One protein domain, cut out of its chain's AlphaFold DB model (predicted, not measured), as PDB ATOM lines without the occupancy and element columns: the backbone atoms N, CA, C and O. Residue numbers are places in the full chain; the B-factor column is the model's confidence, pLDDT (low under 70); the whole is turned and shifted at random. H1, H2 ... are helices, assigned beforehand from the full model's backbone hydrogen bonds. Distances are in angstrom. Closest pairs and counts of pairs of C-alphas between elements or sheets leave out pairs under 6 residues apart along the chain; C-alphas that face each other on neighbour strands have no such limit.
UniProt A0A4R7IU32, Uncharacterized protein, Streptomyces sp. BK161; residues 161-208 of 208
ATOM      1  N   GLU A 161       0.282  18.394  18.424       66.25
ATOM      2  CA  GLU A 161      -0.761  17.834  17.567       66.25
ATOM      3  C   GLU A 161      -0.731  16.294  17.565       66.25
ATOM      4  O   GLU A 161       0.328  15.637  17.571       66.25
ATOM      5  N   ALA A 162      -1.929  15.702  17.583       67.94
ATOM      6  CA  ALA A 162      -2.093  14.269  17.418       67.94
ATOM      7  C   ALA A 162      -1.406  13.838  16.118       67.94
ATOM      8  O   ALA A 162      -1.505  14.503  15.085       67.94
ATOM      9  N   ARG A 163      -0.667  12.724  16.168       73.06
ATOM     10  CA  ARG A 163       0.026  12.223  14.980       73.06
ATOM     11  C   ARG A 163      -1.018  11.991  13.875       73.06
ATOM     12  O   ARG A 163      -1.976  11.268  14.149       73.06
ATOM     13  N   PRO A 164      -0.810  12.516  12.652       81.62
ATOM     14  CA  PRO A 164      -1.740  12.290  11.556       81.62
ATOM     15  C   PRO A 164      -1.978  10.784  11.354       81.62
ATOM     16  O   PRO A 164      -0.999  10.017  11.323       81.62
ATOM     17  N   PRO A 165      -3.244  10.335  11.274       82.62
ATOM     18  CA  PRO A 165      -3.604   8.917  11.282       82.62
ATOM     19  C   PRO A 165      -2.947   8.139  10.139       82.62
ATOM     20  O   PRO A 165      -2.583   6.976  10.313       82.62
ATOM     21  N   GLU A 166      -2.665   8.781   9.007       87.31
ATOM     22  CA  GLU A 166      -1.982   8.184   7.862       87.31
ATOM     23  C   GLU A 166      -0.556   7.711   8.159       87.31
ATOM     24  O   GLU A 166      -0.050   6.798   7.504       87.31
ATOM     25  N   LEU A 167       0.110   8.268   9.174       89.56
ATOM     26  CA  LEU A 167       1.444   7.823   9.577       89.56
ATOM     27  C   LEU A 167       1.417   6.575  10.469       89.56
ATOM     28  O   LEU A 167       2.488   6.048  10.772       89.56
ATOM     29  N   SER A 168       0.249   6.081  10.886       87.06
ATOM     30  CA  SER A 168       0.139   4.849  11.684       87.06
ATOM     31  C   SER A 168       0.406   3.574  10.871       87.06
ATOM     32  O   SER A 168       0.911   2.600  11.422       87.06
ATOM     33  N   ILE A 169       0.172   3.608   9.555       90.19
ATOM     34  CA  ILE A 169       0.354   2.477   8.631       90.19
ATOM     35  C   ILE A 169       1.519   2.725   7.660       90.19
ATOM     36  O   ILE A 169       1.860   3.885   7.409       90.19
ATOM     37  N   PRO A 170       2.168   1.692   7.091       93.50
ATOM     38  CA  PRO A 170       3.115   1.874   5.989       93.50
ATOM     39  C   PRO A 170       2.417   2.422   4.733       93.50
ATOM     40  O   PRO A 170       1.235   2.190   4.505       93.50
ATOM     41  N   CYS A 171       3.146   3.163   3.897       94.00
ATOM     42  CA  CYS A 171       2.598   3.722   2.662       94.00
ATOM     43  C   CYS A 171       2.413   2.623   1.599       94.00
ATOM     44  O   CYS A 171       3.425   2.069   1.160       94.00
ATOM     45  N   PRO A 172       1.183   2.361   1.114       93.69
ATOM     46  CA  PRO A 172       0.928   1.304   0.131       93.69
ATOM     47  C   PRO A 172       1.314   1.705  -1.301       93.69
ATOM     48  O   PRO A 172       1.362   0.861  -2.189       93.69
ATOM     49  N   LYS A 173       1.610   2.991  -1.546       91.62
ATOM     50  CA  LYS A 173       1.980   3.477  -2.878       91.62
ATOM     51  C   LYS A 173       3.271   2.814  -3.353       91.62
ATOM     52  O   LYS A 173       4.322   2.947  -2.706       91.62
ATOM     53  N   ASP A 174       3.195   2.191  -4.524       88.75
ATOM     54  CA  ASP A 174       4.347   1.561  -5.149       88.75
ATOM     55  C   ASP A 174       5.465   2.581  -5.430       88.75
ATOM     56  O   ASP A 174       5.223   3.755  -5.723       88.75
ATOM     57  N   GLY A 175       6.708   2.160  -5.201       85.75
ATOM     58  CA  GLY A 175       7.893   3.026  -5.226       85.75
ATOM     59  C   GLY A 175       8.109   3.928  -3.997       85.75
ATOM     60  O   GLY A 175       9.221   4.413  -3.804       85.75
ATOM     61  N   CYS A 176       7.113   4.144  -3.125       90.94
ATOM     62  CA  CYS A 176       7.310   4.898  -1.876       90.94
ATOM     63  C   CYS A 176       7.638   3.977  -0.696       90.94
ATOM     64  O   CYS A 176       8.661   4.180  -0.045       90.94
ATOM     65  N   ARG A 177       6.742   3.019  -0.388       86.06
ATOM     66  CA  ARG A 177       6.853   2.011   0.699       86.06
ATOM     67  C   ARG A 177       7.426   2.531   2.028       86.06
ATOM     68  O   ARG A 177       8.104   1.814   2.758       86.06
ATOM     69  N   ALA A 178       7.179   3.805   2.341       92.50
ATOM     70  CA  ALA A 178       7.663   4.431   3.564       92.50
ATOM     71  C   ALA A 178       7.044   3.713   4.776       92.50
ATOM     72  O   ALA A 178       5.823   3.523   4.782       92.50
ATOM     73  N   PRO A 179       7.838   3.322   5.786       92.12
ATOM     74  CA  PRO A 179       7.319   2.584   6.930       92.12
ATOM     75  C   PRO A 179       6.384   3.454   7.784       92.12
ATOM     76  O   PRO A 179       6.319   4.685   7.642       92.12
ATOM     77  N   ALA A 180       5.645   2.804   8.686       89.00
ATOM     78  CA  ALA A 180       4.877   3.497   9.713       89.00
ATOM     79  C   ALA A 180       5.779   4.490  10.469       89.00
ATOM     80  O   ALA A 180       6.980   4.273  10.638       89.00
ATOM     81  N   ARG A 181       5.198   5.611  10.896       88.75
ATOM     82  CA  ARG A 181       5.862   6.717  11.602       88.75
ATOM     83  C   ARG A 181       6.911   7.488  10.783       88.75
ATOM     84  O   ARG A 181       7.543   8.385  11.332       88.75
ATOM     85  N   GLN A 182       7.078   7.209   9.484       90.12
ATOM     86  CA  GLN A 182       7.956   7.979   8.592       90.12
ATOM     87  C   GLN A 182       7.178   8.730   7.500       90.12
ATOM     88  O   GLN A 182       6.235   8.168   6.936       90.12
ATOM     89  N   PRO A 183       7.587   9.962   7.129       92.38
ATOM     90  CA  PRO A 183       7.001  10.687   6.004       92.38
ATOM     91  C   PRO A 183       7.139   9.931   4.678       92.38
ATOM     92  O   PRO A 183       8.113   9.209   4.447       92.38
ATOM     93  N   CYS A 184       6.184  10.138   3.772       94.62
ATOM     94  CA  CYS A 184       6.288   9.630   2.406       94.62
ATOM     95  C   CYS A 184       7.493  10.239   1.673       94.62
ATOM     96  O   CYS A 184       7.929  11.355   1.967       94.62
ATOM     97  N   LYS A 185       8.009   9.510   0.682       94.56
ATOM     98  CA  LYS A 185       9.139   9.939  -0.148       94.56
ATOM     99  C   LYS A 185       8.690  10.210  -1.584       94.56
ATOM    100  O   LYS A 185       7.730   9.612  -2.063       94.56
ATOM    101  N   THR A 186       9.358  11.132  -2.267       88.69
ATOM    102  CA  THR A 186       9.241  11.320  -3.719       88.69
ATOM    103  C   THR A 186       9.986  10.198  -4.457       88.69
ATOM    104  O   THR A 186      10.799   9.513  -3.832       88.69
ATOM    105  N   PRO A 187       9.781  10.016  -5.776       86.94
ATOM    106  CA  PRO A 187      10.532   9.028  -6.563       86.94
ATOM    107  C   PRO A 187      12.061   9.177  -6.471       86.94
ATOM    108  O   PRO A 187      12.787   8.198  -6.569       86.94
ATOM    109  N   HIS A 188      12.555  10.391  -6.205       87.00
ATOM    110  CA  HIS A 188      13.979  10.687  -6.001       87.00
ATOM    111  C   HIS A 188      14.414  10.638  -4.521       87.00
ATOM    112  O   HIS A 188      15.443  11.197  -4.154       87.00
ATOM    113  N   GLY A 189      13.607  10.040  -3.638       85.56
ATOM    114  CA  GLY A 189      13.947   9.807  -2.231       85.56
ATOM    115  C   GLY A 189      13.780  11.002  -1.285       85.56
ATOM    116  O   GLY A 189      14.031  10.859  -0.086       85.56
ATOM    117  N   ARG A 190      13.324  12.170  -1.763       90.50
ATOM    118  CA  ARG A 190      13.107  13.352  -0.904       90.50
ATOM    119  C   ARG A 190      11.853  13.192  -0.050       90.50
ATOM    120  O   ARG A 190      10.851  12.660  -0.517       90.50
ATOM    121  N   ARG A 191      11.887  13.681   1.190       91.94
ATOM    122  CA  ARG A 191      10.728  13.648   2.098       91.94
ATOM    123  C   ARG A 191       9.631  14.591   1.596       91.94
ATOM    124  O   ARG A 191       9.924  15.712   1.190       91.94
ATOM    125  N   ARG A 192       8.383  14.130   1.631       90.50
ATOM    126  CA  ARG A 192       7.190  14.935   1.344       90.50
ATOM    127  C   ARG A 192       6.652  15.551   2.633       90.50
ATOM    128  O   ARG A 192       6.745  14.930   3.689       90.50
ATOM    129  N   THR A 193       6.055  16.733   2.520       86.38
ATOM    130  CA  THR A 193       5.308  17.389   3.607       86.38
ATOM    131  C   THR A 193       3.910  16.800   3.779       86.38
ATOM    132  O   THR A 193       3.419  16.715   4.895       86.38
ATOM    133  N   THR A 194       3.303  16.323   2.690       89.50
ATOM    134  CA  THR A 194       2.006  15.640   2.683       89.50
ATOM    135  C   THR A 194       2.160  14.166   2.319       89.50
ATOM    136  O   THR A 194       2.946  13.796   1.431       89.50
ATOM    137  N   ALA A 195       1.411  13.305   3.010       92.00
ATOM    138  CA  ALA A 195       1.345  11.890   2.676       92.00
ATOM    139  C   ALA A 195       0.747  11.677   1.277       92.00
ATOM    140  O   ALA A 195       0.063  12.533   0.718       92.00
ATOM    141  N   HIS A 196       1.036  10.525   0.674       94.31
ATOM    142  CA  HIS A 196       0.353  10.131  -0.555       94.31
ATOM    143  C   HIS A 196      -1.128   9.862  -0.276       94.31
ATOM    144  O   HIS A 196      -1.426   9.256   0.751       94.31
ATOM    145  N   SER A 197      -2.013  10.222  -1.213       92.94
ATOM    146  CA  SER A 197      -3.458   9.941  -1.138       92.94
ATOM    147  C   SER A 197      -3.733   8.482  -0.779       92.94
ATOM    148  O   SER A 197      -4.358   8.225   0.233       92.94
ATOM    149  N   ALA A 198      -3.067   7.542  -1.456       91.56
ATOM    150  CA  ALA A 198      -3.180   6.110  -1.165       91.56
ATOM    151  C   ALA A 198      -2.887   5.718   0.301       91.56
ATOM    152  O   ALA A 198      -3.361   4.693   0.772       91.56
ATOM    153  N   ARG A 199      -2.069   6.493   1.030       93.88
ATOM    154  CA  ARG A 199      -1.817   6.270   2.465       93.88
ATOM    155  C   ARG A 199      -2.898   6.907   3.342       93.88
ATOM    156  O   ARG A 199      -3.191   6.363   4.397       93.88
ATOM    157  N   ILE A 200      -3.452   8.040   2.917       92.06
ATOM    158  CA  ILE A 200      -4.578   8.708   3.582       92.06
ATOM    159  C   ILE A 200      -5.821   7.818   3.474       92.06
ATOM    160  O   ILE A 200      -6.397   7.472   4.500       92.06
ATOM    161  N   ASP A 201      -6.146   7.352   2.268       90.06
ATOM    162  CA  ASP A 201      -7.307   6.497   1.986       90.06
ATOM    163  C   ASP A 201      -7.235   5.185   2.787       90.06
ATOM    164  O   ASP A 201      -8.173   4.815   3.498       90.06
ATOM    165  N   ALA A 202      -6.063   4.537   2.776       88.00
ATOM    166  CA  ALA A 202      -5.824   3.308   3.529       88.00
ATOM    167  C   ALA A 202      -5.923   3.499   5.053       88.00
ATOM    168  O   ALA A 202      -6.344   2.585   5.758       88.00
ATOM    169  N   ALA A 203      -5.557   4.671   5.579       87.25
ATOM    170  CA  ALA A 203      -5.671   4.961   7.008       87.25
ATOM    171  C   ALA A 203      -7.087   5.367   7.433       87.25
ATOM    172  O   ALA A 203      -7.455   5.167   8.586       87.25
ATOM    173  N   GLN A 204      -7.884   5.910   6.512       86.31
ATOM    174  CA  GLN A 204      -9.296   6.237   6.725       86.31
ATOM    175  C   GLN A 204     -10.224   5.024   6.548       86.31
ATOM    176  O   GLN A 204     -11.431   5.149   6.735       86.31
ATOM    177  N   GLY A 205      -9.685   3.852   6.195       76.38
ATOM    178  CA  GLY A 205     -10.481   2.652   5.929       76.38
ATOM    179  C   GLY A 205     -11.278   2.728   4.623       76.38
ATOM    180  O   GLY A 205     -12.146   1.888   4.394       76.38
ATOM    181  N   ALA A 206     -10.981   3.703   3.758       59.44
ATOM    182  CA  ALA A 206     -11.518   3.774   2.410       59.44
ATOM    183  C   ALA A 206     -10.768   2.754   1.543       59.44
ATOM    184  O   ALA A 206      -9.801   3.071   0.852       59.44
ATOM    185  N   ALA A 207     -11.179   1.491   1.644       41.97
ATOM    186  CA  ALA A 207     -10.811   0.485   0.663       41.97
ATOM    187  C   ALA A 207     -11.395   0.897  -0.699       41.97
ATOM    188  O   ALA A 207     -12.603   1.105  -0.815       41.97
ATOM    189  N   THR A 208     -10.542   1.025  -1.715       42.25
ATOM    190  CA  THR A 208     -10.943   0.654  -3.081       42.25
ATOM    191  C   THR A 208     -11.093  -0.852  -3.162       42.25
ATOM    192  O   THR A 208     -10.156  -1.524  -2.666       42.25
TER     193      THR A 208
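What this domain is: This is residues 161 to 208 of the 208 residues of an uncharacterized protein of Streptomyces sp. BK161 (UniProt A0A4R7IU32). This domain has little regular structure: two short helices, H1 and H2, pack together at one side, and the long link between them winds out in two loops, with tips near residues 174 and 188. The two ends run off from the helices in different directions. The printed part has 48 residues with two named helices, H1 then H2, and no named strand; the class is all helix, though the helices hold only 11 residues. It is compact, with a radius of gyration of the C-alphas of 10.0 A, and flat, spanning 29 by 28 by 14 A.

Where its parts are: H1 is residues 165 to 168, beginning at C-alpha 165 (-3.604, 8.917, 11.282). H2 is residues 197 to 203, 9.8 A long, ending at C-alpha 203 (-5.671, 4.961, 7.008).

How they stand to each other: H1 and H2 touch; their closest C-alphas, those of Glu 166 and Ala 203, are 5.0 A apart. In H2 every O i to N i+4 pair is within hydrogen-bond range; H1 is too short for such a pair.

The domain as a whole: The C-alphas of Glu 161 and Thr 208 are the two farthest apart, 28.7 A. The printed part has no cut. The link from H1 to H2, residues 169 to 196, is long. Mean pLDDT of the printed part is 85.6; residues 161 to 162 and 206 to 208 are under 70.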